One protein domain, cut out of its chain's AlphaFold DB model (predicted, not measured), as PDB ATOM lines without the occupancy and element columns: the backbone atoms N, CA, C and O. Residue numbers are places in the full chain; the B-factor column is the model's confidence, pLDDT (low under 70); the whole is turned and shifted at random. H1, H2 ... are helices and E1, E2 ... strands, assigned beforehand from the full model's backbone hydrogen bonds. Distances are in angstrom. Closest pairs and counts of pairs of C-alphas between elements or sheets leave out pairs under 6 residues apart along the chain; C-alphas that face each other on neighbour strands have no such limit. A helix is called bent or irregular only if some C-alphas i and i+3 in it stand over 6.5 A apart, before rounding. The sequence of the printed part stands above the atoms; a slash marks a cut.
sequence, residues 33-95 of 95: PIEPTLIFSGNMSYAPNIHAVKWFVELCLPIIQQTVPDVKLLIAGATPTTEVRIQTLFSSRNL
ATOM      1  N   PRO A  33     227.567 177.914 186.527       73.44
ATOM      2  CA  PRO A  33     226.597 178.837 187.088       73.44
ATOM      3  C   PRO A  33     225.256 178.643 186.385       73.44
ATOM      4  O   PRO A  33     225.161 178.731 185.160       73.44
ATOM      5  N   ILE A  34     224.234 178.349 187.174       75.12
ATOM      6  CA  ILE A  34     222.854 178.344 186.713       75.12
ATOM      7  C   ILE A  34     222.367 179.793 186.718       75.12
ATOM      8  O   ILE A  34     222.829 180.615 187.514       75.12
ATOM      9  N   GLU A  35     221.423 180.108 185.840       86.69
ATOM     10  CA  GLU A  35     220.624 181.327 185.971       86.69
ATOM     11  C   GLU A  35     220.028 181.433 187.390       86.69
ATOM     12  O   GLU A  35     219.804 180.392 188.022       86.69
ATOM     13  N   PRO A  36     219.785 182.645 187.923       91.56
ATOM     14  CA  PRO A  36     219.309 182.820 189.293       91.56
ATOM     15  C   PRO A  36     218.066 181.963 189.556       91.56
ATOM     16  O   PRO A  36     216.992 182.228 189.023       91.56
ATOM     17  N   THR A  37     218.220 180.903 190.349       90.44
ATOM     18  CA  THR A  37     217.179 179.887 190.530       90.44
ATOM     19  C   THR A  37     216.942 179.637 192.010       90.44
ATOM     20  O   THR A  37     217.853 179.289 192.758       90.44
ATOM     21  N   LEU A  38     215.688 179.788 192.416       92.69
ATOM     22  CA  LEU A  38     215.158 179.372 193.704       92.69
ATOM     23  C   LEU A  38     214.631 177.948 193.572       92.69
ATOM     24  O   LEU A  38     213.977 177.619 192.582       92.69
ATOM     25  N   ILE A  39     214.877 177.108 194.573       90.50
ATOM     26  CA  ILE A  39     214.366 175.736 194.600       90.50
ATOM     27  C   ILE A  39     213.455 175.574 195.812       90.50
ATOM     28  O   ILE A  39     213.877 175.801 196.945       90.50
ATOM     29  N   PHE A  40     212.222 175.132 195.574       91.50
ATOM     30  CA  PHE A  40     211.342 174.601 196.608       91.50
ATOM     31  C   PHE A  40     211.297 173.080 196.467       91.50
ATOM     32  O   PHE A  40     210.844 172.580 195.441       91.50
ATOM     33  N   SER A  41     211.747 172.335 197.478       88.62
ATOM     34  CA  SER A  41     211.717 170.870 197.452       88.62
ATOM     35  C   SER A  41     210.723 170.297 198.459       88.62
ATOM     36  O   SER A  41     210.695 170.716 199.614       88.62
ATOM     37  N   GLY A  42     209.910 169.327 198.030       85.69
ATOM     38  CA  GLY A  42     208.978 168.629 198.914       85.69
ATOM     39  C   GLY A  42     207.992 167.719 198.180       85.69
ATOM     40  O   GLY A  42     207.862 167.758 196.962       85.69
ATOM     41  N   ASN A  43     207.255 166.892 198.922       84.44
ATOM     42  CA  ASN A  43     206.169 166.085 198.361       84.44
ATOM     43  C   ASN A  43     204.955 166.976 198.041       84.44
ATOM     44  O   ASN A  43     204.358 167.537 198.959       84.44
ATOM     45  N   MET A  44     204.573 167.081 196.765       82.75
ATOM     46  CA  MET A  44     203.475 167.951 196.316       82.75
ATOM     47  C   MET A  44     202.081 167.325 196.468       82.75
ATOM     48  O   MET A  44     201.086 167.970 196.162       82.75
ATOM     49  N   SER A  45     201.987 166.099 196.990       80.50
ATOM     50  CA  SER A  45     200.736 165.520 197.504       80.50
ATOM     51  C   SER A  45     200.488 165.862 198.980       80.50
ATOM     52  O   SER A  45     199.420 165.568 199.514       80.50
ATOM     53  N   TYR A  46     201.463 166.472 199.663       84.81
ATOM     54  CA  TYR A  46     201.333 166.864 201.062       84.81
ATOM     55  C   TYR A  46     200.821 168.304 201.173       84.81
ATOM     56  O   TYR A  46     201.494 169.244 200.753       84.81
ATOM     57  N   ALA A  47     199.632 168.482 201.756       87.88
ATOM     58  CA  ALA A  47     198.931 169.769 201.789       87.88
ATOM     59  C   ALA A  47     199.759 170.950 202.346       87.88
ATOM     60  O   ALA A  47     199.708 172.025 201.746       87.88
ATOM     61  N   PRO A  48     200.581 170.794 203.405       91.75
ATOM     62  CA  PRO A  48     201.447 171.877 203.875       91.75
ATOM     63  C   PRO A  48     202.448 172.379 202.831       91.75
ATOM     64  O   PRO A  48     202.696 173.580 202.763       91.75
ATOM     65  N   ASN A  49     202.980 171.495 201.983       90.25
ATOM     66  CA  ASN A  49     203.907 171.898 200.925       90.25
ATOM     67  C   ASN A  49     203.182 172.678 199.826       90.25
ATOM     68  O   ASN A  49     203.695 173.694 199.369       90.25
ATOM     69  N   ILE A  50     201.972 172.247 199.453       86.94
ATOM     70  CA  ILE A  50     201.129 172.974 198.491       86.94
ATOM     71  C   ILE A  50     200.842 174.383 199.022       86.94
ATOM     72  O   ILE A  50     201.050 175.368 198.318       86.94
ATOM     73  N   HIS A  51     200.420 174.489 200.285       91.44
ATOM     74  CA  HIS A  51     200.137 175.774 200.919       91.44
ATOM     75  C   HIS A  51     201.373 176.684 200.956       91.44
ATOM     76  O   HIS A  51     201.283 177.861 200.616       91.44
ATOM     77  N   ALA A  52     202.535 176.140 201.325       92.50
ATOM     78  CA  ALA A  52     203.784 176.892 201.379       92.50
ATOM     79  C   ALA A  52     204.212 177.417 199.999       92.50
ATOM     80  O   ALA A  52     204.580 178.585 199.886       92.50
ATOM     81  N   VAL A  53     204.118 176.590 198.952       91.56
ATOM     82  CA  VAL A  53     204.430 177.000 197.573       91.56
ATOM     83  C   VAL A  53     203.506 178.124 197.120       91.56
ATOM     84  O   VAL A  53     203.994 179.139 196.626       91.56
ATOM     85  N   LYS A  54     202.191 177.985 197.329       91.19
ATOM     86  CA  LYS A  54     201.218 179.017 196.938       91.19
ATOM     87  C   LYS A  54     201.496 180.341 197.640       91.19
ATOM     88  O   LYS A  54     201.643 181.360 196.977       91.19
ATOM     89  N   TRP A  55     201.668 180.301 198.962       95.50
ATOM     90  CA  TRP A  55     202.018 181.479 199.754       95.50
ATOM     91  C   TRP A  55     203.308 182.145 199.251       95.50
ATOM     92  O   TRP A  55     203.365 183.364 199.100       95.50
ATOM     93  N   PHE A  56     204.334 181.349 198.940       95.50
ATOM     94  CA  PHE A  56     205.608 181.863 198.448       95.50
ATOM     95  C   PHE A  56     205.472 182.536 197.077       95.50
ATOM     96  O   PHE A  56     205.987 183.638 196.879       95.50
ATOM     97  N   VAL A  57     204.773 181.896 196.141       93.81
ATOM     98  CA  VAL A  57     204.548 182.428 194.789       93.81
ATOM     99  C   VAL A  57     203.719 183.709 194.827       93.81
ATOM    100  O   VAL A  57     204.011 184.641 194.083       93.81
ATOM    101  N   GLU A  58     202.715 183.779 195.697       95.12
ATOM    102  CA  GLU A  58     201.808 184.927 195.777       95.12
ATOM    103  C   GLU A  58     202.434 186.128 196.498       95.12
ATOM    104  O   GLU A  58     202.189 187.268 196.107       95.12
ATOM    105  N   LEU A  59     203.244 185.895 197.537       96.50
ATOM    106  CA  LEU A  59     203.667 186.965 198.449       96.50
ATOM    107  C   LEU A  59     205.172 187.240 198.451       96.50
ATOM    108  O   LEU A  59     205.573 188.369 198.721       96.50
ATOM    109  N   CYS A  60     206.012 186.246 198.159       96.38
ATOM    110  CA  CYS A  60     207.469 186.393 198.237       96.38
ATOM    111  C   CYS A  60     208.113 186.572 196.863       96.38
ATOM    112  O   CYS A  60     208.915 187.488 196.674       96.38
ATOM    113  N   LEU A  61     207.767 185.717 195.896       95.94
ATOM    114  CA  LEU A  61     208.384 185.718 194.568       95.94
ATOM    115  C   LEU A  61     208.304 187.087 193.857       95.94
ATOM    116  O   LEU A  61     209.341 187.518 193.347       95.94
ATOM    117  N   PRO A  62     207.176 187.831 193.887       96.50
ATOM    118  CA  PRO A  62     207.092 189.141 193.237       96.50
ATOM    119  C   PRO A  62     208.050 190.175 193.840       96.50
ATOM    120  O   PRO A  62     208.542 191.050 193.135       96.50
ATOM    121  N   ILE A  63     208.334 190.080 195.143       97.81
ATOM    122  CA  ILE A  63     209.269 190.979 195.834       97.81
ATOM    123  C   ILE A  63     210.702 190.669 195.394       97.81
ATOM    124  O   ILE A  63     211.473 191.578 195.095       97.81
ATOM    125  N   ILE A  64     211.054 189.385 195.293       96.38
ATOM    126  CA  ILE A  64     212.382 188.961 194.829       96.38
ATOM    127  C   ILE A  64     212.601 189.399 193.375       96.38
ATOM    128  O   ILE A  64     213.666 189.926 193.047       96.38
ATOM    129  N   GLN A  65     211.577 189.266 192.528       96.50
ATOM    130  CA  GLN A  65     211.617 189.677 191.122       96.50
ATOM    131  C   GLN A  65     211.862 191.180 190.921       96.50
ATOM    132  O   GLN A  65     212.385 191.571 189.884       96.50
ATOM    133  N   GLN A  66     211.571 192.035 191.909       97.50
ATOM    134  CA  GLN A  66     211.927 193.461 191.825       97.50
ATOM    135  C   GLN A  66     213.444 193.689 191.859       97.50
ATOM    136  O   GLN A  66     213.929 194.659 191.284       97.50
ATOM    137  N   THR A  67     214.193 192.809 192.531       97.00
ATOM    138  CA  THR A  67     215.660 192.912 192.653       97.00
ATOM    139  C   THR A  67     216.381 192.008 191.654       97.00
ATOM    140  O   THR A  67     217.445 192.363 191.154       97.00
ATOM    141  N   VAL A  68     215.804 190.844 191.345       96.06
ATOM    142  CA  VAL A  68     216.341 189.869 190.389       96.06
ATOM    143  C   VAL A  68     215.232 189.500 189.395       96.06
ATOM    144  O   VAL A  68     214.556 188.491 189.592       96.06
ATOM    145  N   PRO A  69     215.012 190.307 188.339       93.69
ATOM    146  CA  PRO A  69     213.891 190.118 187.410       93.69
ATOM    147  C   PRO A  69     213.871 188.752 186.722       93.69
ATOM    148  O   PRO A  69     212.805 188.180 186.514       93.69
ATOM    149  N   ASP A  70     215.053 188.203 186.440       92.19
ATOM    150  CA  ASP A  70     215.215 186.930 185.735       92.19
ATOM    151  C   ASP A  70     215.212 185.707 186.673       92.19
ATOM    152  O   ASP A  70     215.570 184.603 186.255       92.19
ATOM    153  N   VAL A  71     214.847 185.879 187.954       94.81
ATOM    154  CA  VAL A  71     214.820 184.764 188.908       94.81
ATOM    155  C   VAL A  71     213.781 183.717 188.507       94.81
ATOM    156  O   VAL A  71     212.615 184.025 188.245       94.81
ATOM    157  N   LYS A  72     214.194 182.450 188.513       90.81
ATOM    158  CA  LYS A  72     213.316 181.298 188.284       90.81
ATOM    159  C   LYS A  72     213.001 180.595 189.592       90.81
ATOM    160  O   LYS A  72     213.846 180.507 190.476       90.81
ATOM    161  N   LEU A  73     211.793 180.049 189.699       91.38
ATOM    162  CA  LEU A  73     211.407 179.158 190.789       91.38
ATOM    163  C   LEU A  73     211.226 177.740 190.243       91.38
ATOM    164  O   LEU A  73     210.363 177.497 189.402       91.38
ATOM    165  N   LEU A  74     212.026 176.804 190.747       88.56
ATOM    166  CA  LEU A  74     211.902 175.376 190.495       88.56
ATOM    167  C   LEU A  74     211.210 174.704 191.684       88.56
ATOM    168  O   LEU A  74     211.741 174.689 192.793       88.56
ATOM    169  N   ILE A  75     210.048 174.102 191.446       87.69
ATOM    170  CA  ILE A  75     209.347 173.287 192.444       87.69
ATOM    171  C   ILE A  75     209.695 171.820 192.173       87.69
ATOM    172  O   ILE A  75     209.225 171.227 191.204       87.69
ATOM    173  N   ALA A  76     210.553 171.244 193.013       80.81
ATOM    174  CA  ALA A  76     211.088 169.895 192.866       80.81
ATOM    175  C   ALA A  76     210.402 168.918 193.837       80.81
ATOM    176  O   ALA A  76     210.622 168.958 195.049       80.81
ATOM    177  N   GLY A  77     209.579 168.011 193.309       70.75
ATOM    178  CA  GLY A  77     208.804 167.079 194.124       70.75
ATOM    179  C   GLY A  77     208.115 165.979 193.324       70.75
ATOM    180  O   GLY A  77     207.790 166.159 192.154       70.75
ATOM    181  N   ALA A  78     207.864 164.836 193.966       60.41
ATOM    182  CA  ALA A  78     207.075 163.754 193.378       60.41
ATOM    183  C   ALA A  78     205.566 164.069 193.413       60.41
ATOM    184  O   ALA A  78     205.083 164.748 194.323       60.41
ATOM    185  N   THR A  79     204.835 163.540 192.426       57.25
ATOM    186  CA  THR A  79     203.362 163.561 192.320       57.25
ATOM    187  C   THR A  79     202.746 164.966 192.442       57.25
ATOM    188  O   THR A  79     202.007 165.240 193.393       57.25
ATOM    189  N   PRO A  80     203.038 165.886 191.499       57.25
ATOM    190  CA  PRO A  80     202.416 167.203 191.495       57.25
ATOM    191  C   PRO A  80     200.911 167.066 191.249       57.25
ATOM    192  O   PRO A  80     200.482 166.512 190.232       57.25
ATOM    193  N   THR A  81     200.108 167.576 192.181       56.50
ATOM    194  CA  THR A  81     198.664 167.745 191.995       56.50
ATOM    195  C   THR A  81     198.400 168.761 190.876       56.50
ATOM    196  O   THR A  81     199.261 169.582 190.537       56.50
ATOM    197  N   THR A  82     197.207 168.726 190.275       55.84
ATOM    198  CA  THR A  82     196.822 169.630 189.172       55.84
ATOM    199  C   THR A  82     197.007 171.111 189.532       55.84
ATOM    200  O   THR A  82     197.371 171.911 188.676       55.84
ATOM    201  N   GLU A  83     196.835 171.460 190.807       55.59
ATOM    202  CA  GLU A  83     197.005 172.809 191.353       55.59
ATOM    203  C   GLU A  83     198.464 173.305 191.308       55.59
ATOM    204  O   GLU A  83     198.711 174.464 190.985       55.59
ATOM    205  N   VAL A  84     199.445 172.422 191.533       53.12
ATOM    206  CA  VAL A  84     200.883 172.757 191.455       53.12
ATOM    207  C   VAL A  84     201.380 172.757 190.004       53.12
ATOM    208  O   VAL A  84     202.234 173.565 189.628       53.12
ATOM    209  N   ARG A  85     200.802 171.908 189.139       52.09
ATOM    210  CA  ARG A  85     201.148 171.851 187.703       52.09
ATOM    211  C   ARG A  85     200.942 173.183 186.976       52.09
ATOM    212  O   ARG A  85     201.723 173.482 186.078       52.09
ATOM    213  N   ILE A  86     199.956 173.991 187.374       46.75
ATOM    214  CA  ILE A  86     199.676 175.300 186.752       46.75
ATOM    215  C   ILE A  86     200.807 176.313 187.024       46.75
ATOM    216  O   ILE A  86     201.090 177.151 186.174       46.75
ATOM    217  N   GLN A  87     201.513 176.197 188.155       48.09
ATOM    218  CA  GLN A  87     202.619 177.095 188.527       48.09
ATOM    219  C   GLN A  87     204.005 176.590 188.082       48.09
ATOM    220  O   GLN A  87     204.986 177.320 188.165       48.09
ATOM    221  N   THR A  88     204.098 175.351 187.581       44.84
ATOM    222  CA  THR A  88     205.369 174.708 187.178       44.84
ATOM    223  C   THR A  88     205.808 175.082 185.744       44.84
ATOM    224  O   THR A  88     206.861 174.653 185.275       44.84
ATOM    225  N   LEU A  89     205.043 175.911 185.023       42.94
ATOM    226  CA  LEU A  89     205.328 176.329 183.641       42.94
ATOM    227  C   LEU A  89     206.460 177.371 183.527       42.94
ATOM    228  O   LEU A  89     206.282 178.388 182.874       42.94
ATOM    229  N   PHE A  90     207.637 177.124 184.112       44.75
ATOM    230  CA  PHE A  90     208.852 177.904 183.808       44.75
ATOM    231  C   PHE A  90     210.156 177.098 183.758       44.75
ATOM    232  O   PHE A  90     211.237 177.682 183.696       44.75
ATOM    233  N   SER A  91     210.101 175.764 183.690       38.47
ATOM    234  CA  SER A  91     211.288 175.007 183.282       38.47
ATOM    235  C   SER A  91     210.923 173.723 182.549       38.47
ATOM    236  O   SER A  91     210.891 172.630 183.108       38.47
ATOM    237  N   SER A  92     210.660 173.862 181.249       34.62
ATOM    238  CA  SER A  92     210.774 172.749 180.311       34.62
ATOM    239  C   SER A  92     212.251 172.378 180.170       34.62
ATOM    240  O   SER A  92     212.921 172.819 179.238       34.62
ATOM    241  N   ARG A  93     212.765 171.554 181.081       33.66
ATOM    242  CA  ARG A  93     213.884 170.658 180.782       33.66
ATOM    243  C   ARG A  93     213.562 169.282 181.340       33.66
ATOM    244  O   ARG A  93     213.627 169.053 182.540       33.66
ATOM    245  N   ASN A  94     213.181 168.401 180.416       28.08
ATOM    246  CA  ASN A  94     213.176 166.964 180.622       28.08
ATOM    247  C   ASN A  94     214.576 166.545 181.092       28.08
ATOM    248  O   ASN A  94     215.563 166.872 180.426       28.08
ATOM    249  N   LEU A  95     214.635 165.852 182.225       33.22
ATOM    250  CA  LEU A  95     215.680 164.872 182.499       33.22
ATOM    251  C   LEU A  95     215.137 163.503 182.094       33.22
ATOM    252  O   LEU A  95     213.935 163.266 182.359       33.22
TER     253      LEU A  95
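This is residues 33 to 95 of the 95 residues of an uncharacterized protein of Cylindrospermopsis curvispora GIHE-G1 (UniProt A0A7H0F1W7). Two short parallel strands, E1 and E2, lie side by side, and one long kinked helix, H1, covers one side of the pair, running back along them between the first strand and the second. A short helix, H2, follows E2 and comes close to H1 near Ile 50; after it residues 86 to 95 lead to the chain's last residue without a named element. The printed part has 63 residues, with two named helices and two named strands in the order E1, H1, E2, H2; the sheet has the order E1, E2 and is parallel. The class is mixed, helices and strands, and the whole is compact, with a radius of gyration of the C-alphas of 11.8 A and spans of 31 by 29 by 17 A.

Begin with E1, residues 37 to 41, and set beside it E2, residues 72 to 76. They are parallel neighbours, with 21 degrees between their N-to-C directions. Look at the C-alphas that face each other: 37 and 72 are 4.7 A apart, and 39 and 74 are 4.8 A apart. Then look at the backbone, where N 38 and O 72 are within hydrogen-bond range at 2.8 A, and so are N 74 and O 38 at 2.8 A. Between the two strands comes H1, residues 47 to 67, and E1, H1 and E2 form a strand-helix-strand unit, two parallel neighbour strands with a helix between them along the chain; its crossover is right-handed. From E1 to H1 there is 1 pair of C-alphas within 8 A, and this closest pair, Phe 40 and Val 53, is 7.4 A apart. H1 and E2 are near each other, with 7 pairs of C-alphas within 10 A. Go on to H2, residues 82 to 85, which is close to H1 but not clearly touching: the closest C-alphas, those of Ile 50 and Val 84, are 7.0 A apart. E1 and H2 are apart. In H1, 13 of 17 pairs of O i and N i+4 are within hydrogen-bond range, while H2, with 4 residues, is too short for such a pair.

Find C-alpha 37 at (217.179, 179.887, 190.530); there E1 begins, and it runs 12.6 A to C-alpha 41 at (211.717, 170.870, 197.452). After a link of 5 residues, H1 begins at C-alpha 47, at (198.931, 169.769, 201.789), and runs 30.0 A to C-alpha 67 at (215.660, 192.912, 192.653). On the way it has a kink of 41 degrees near residue 60, and it is irregular, but only just: C-alphas 58 and 61 are 6.7 A apart. E2 then runs 12.5 A from Lys 72 to Ala 76. H2, from Thr 82 to Arg 85, ends at C-alpha 85, at (201.148, 171.851, 187.703).

The two C-alphas farthest apart are those of Pro 33 and Ala 47, at 32.6 A, and from the first printed C-alpha, Pro 33, to the last, Leu 95, you cross 18.3 A. The printed part has no cut. The links from E1 to H1, from H1 to E2 and from E2 to H2 are tight, and no link is long. In the B-factor column of this predicted model the mean pLDDT of the printed part is 77.8. Residues 78 to 95 are under 70, and H2 among them has a mean of 54; H1 has a mean of 94.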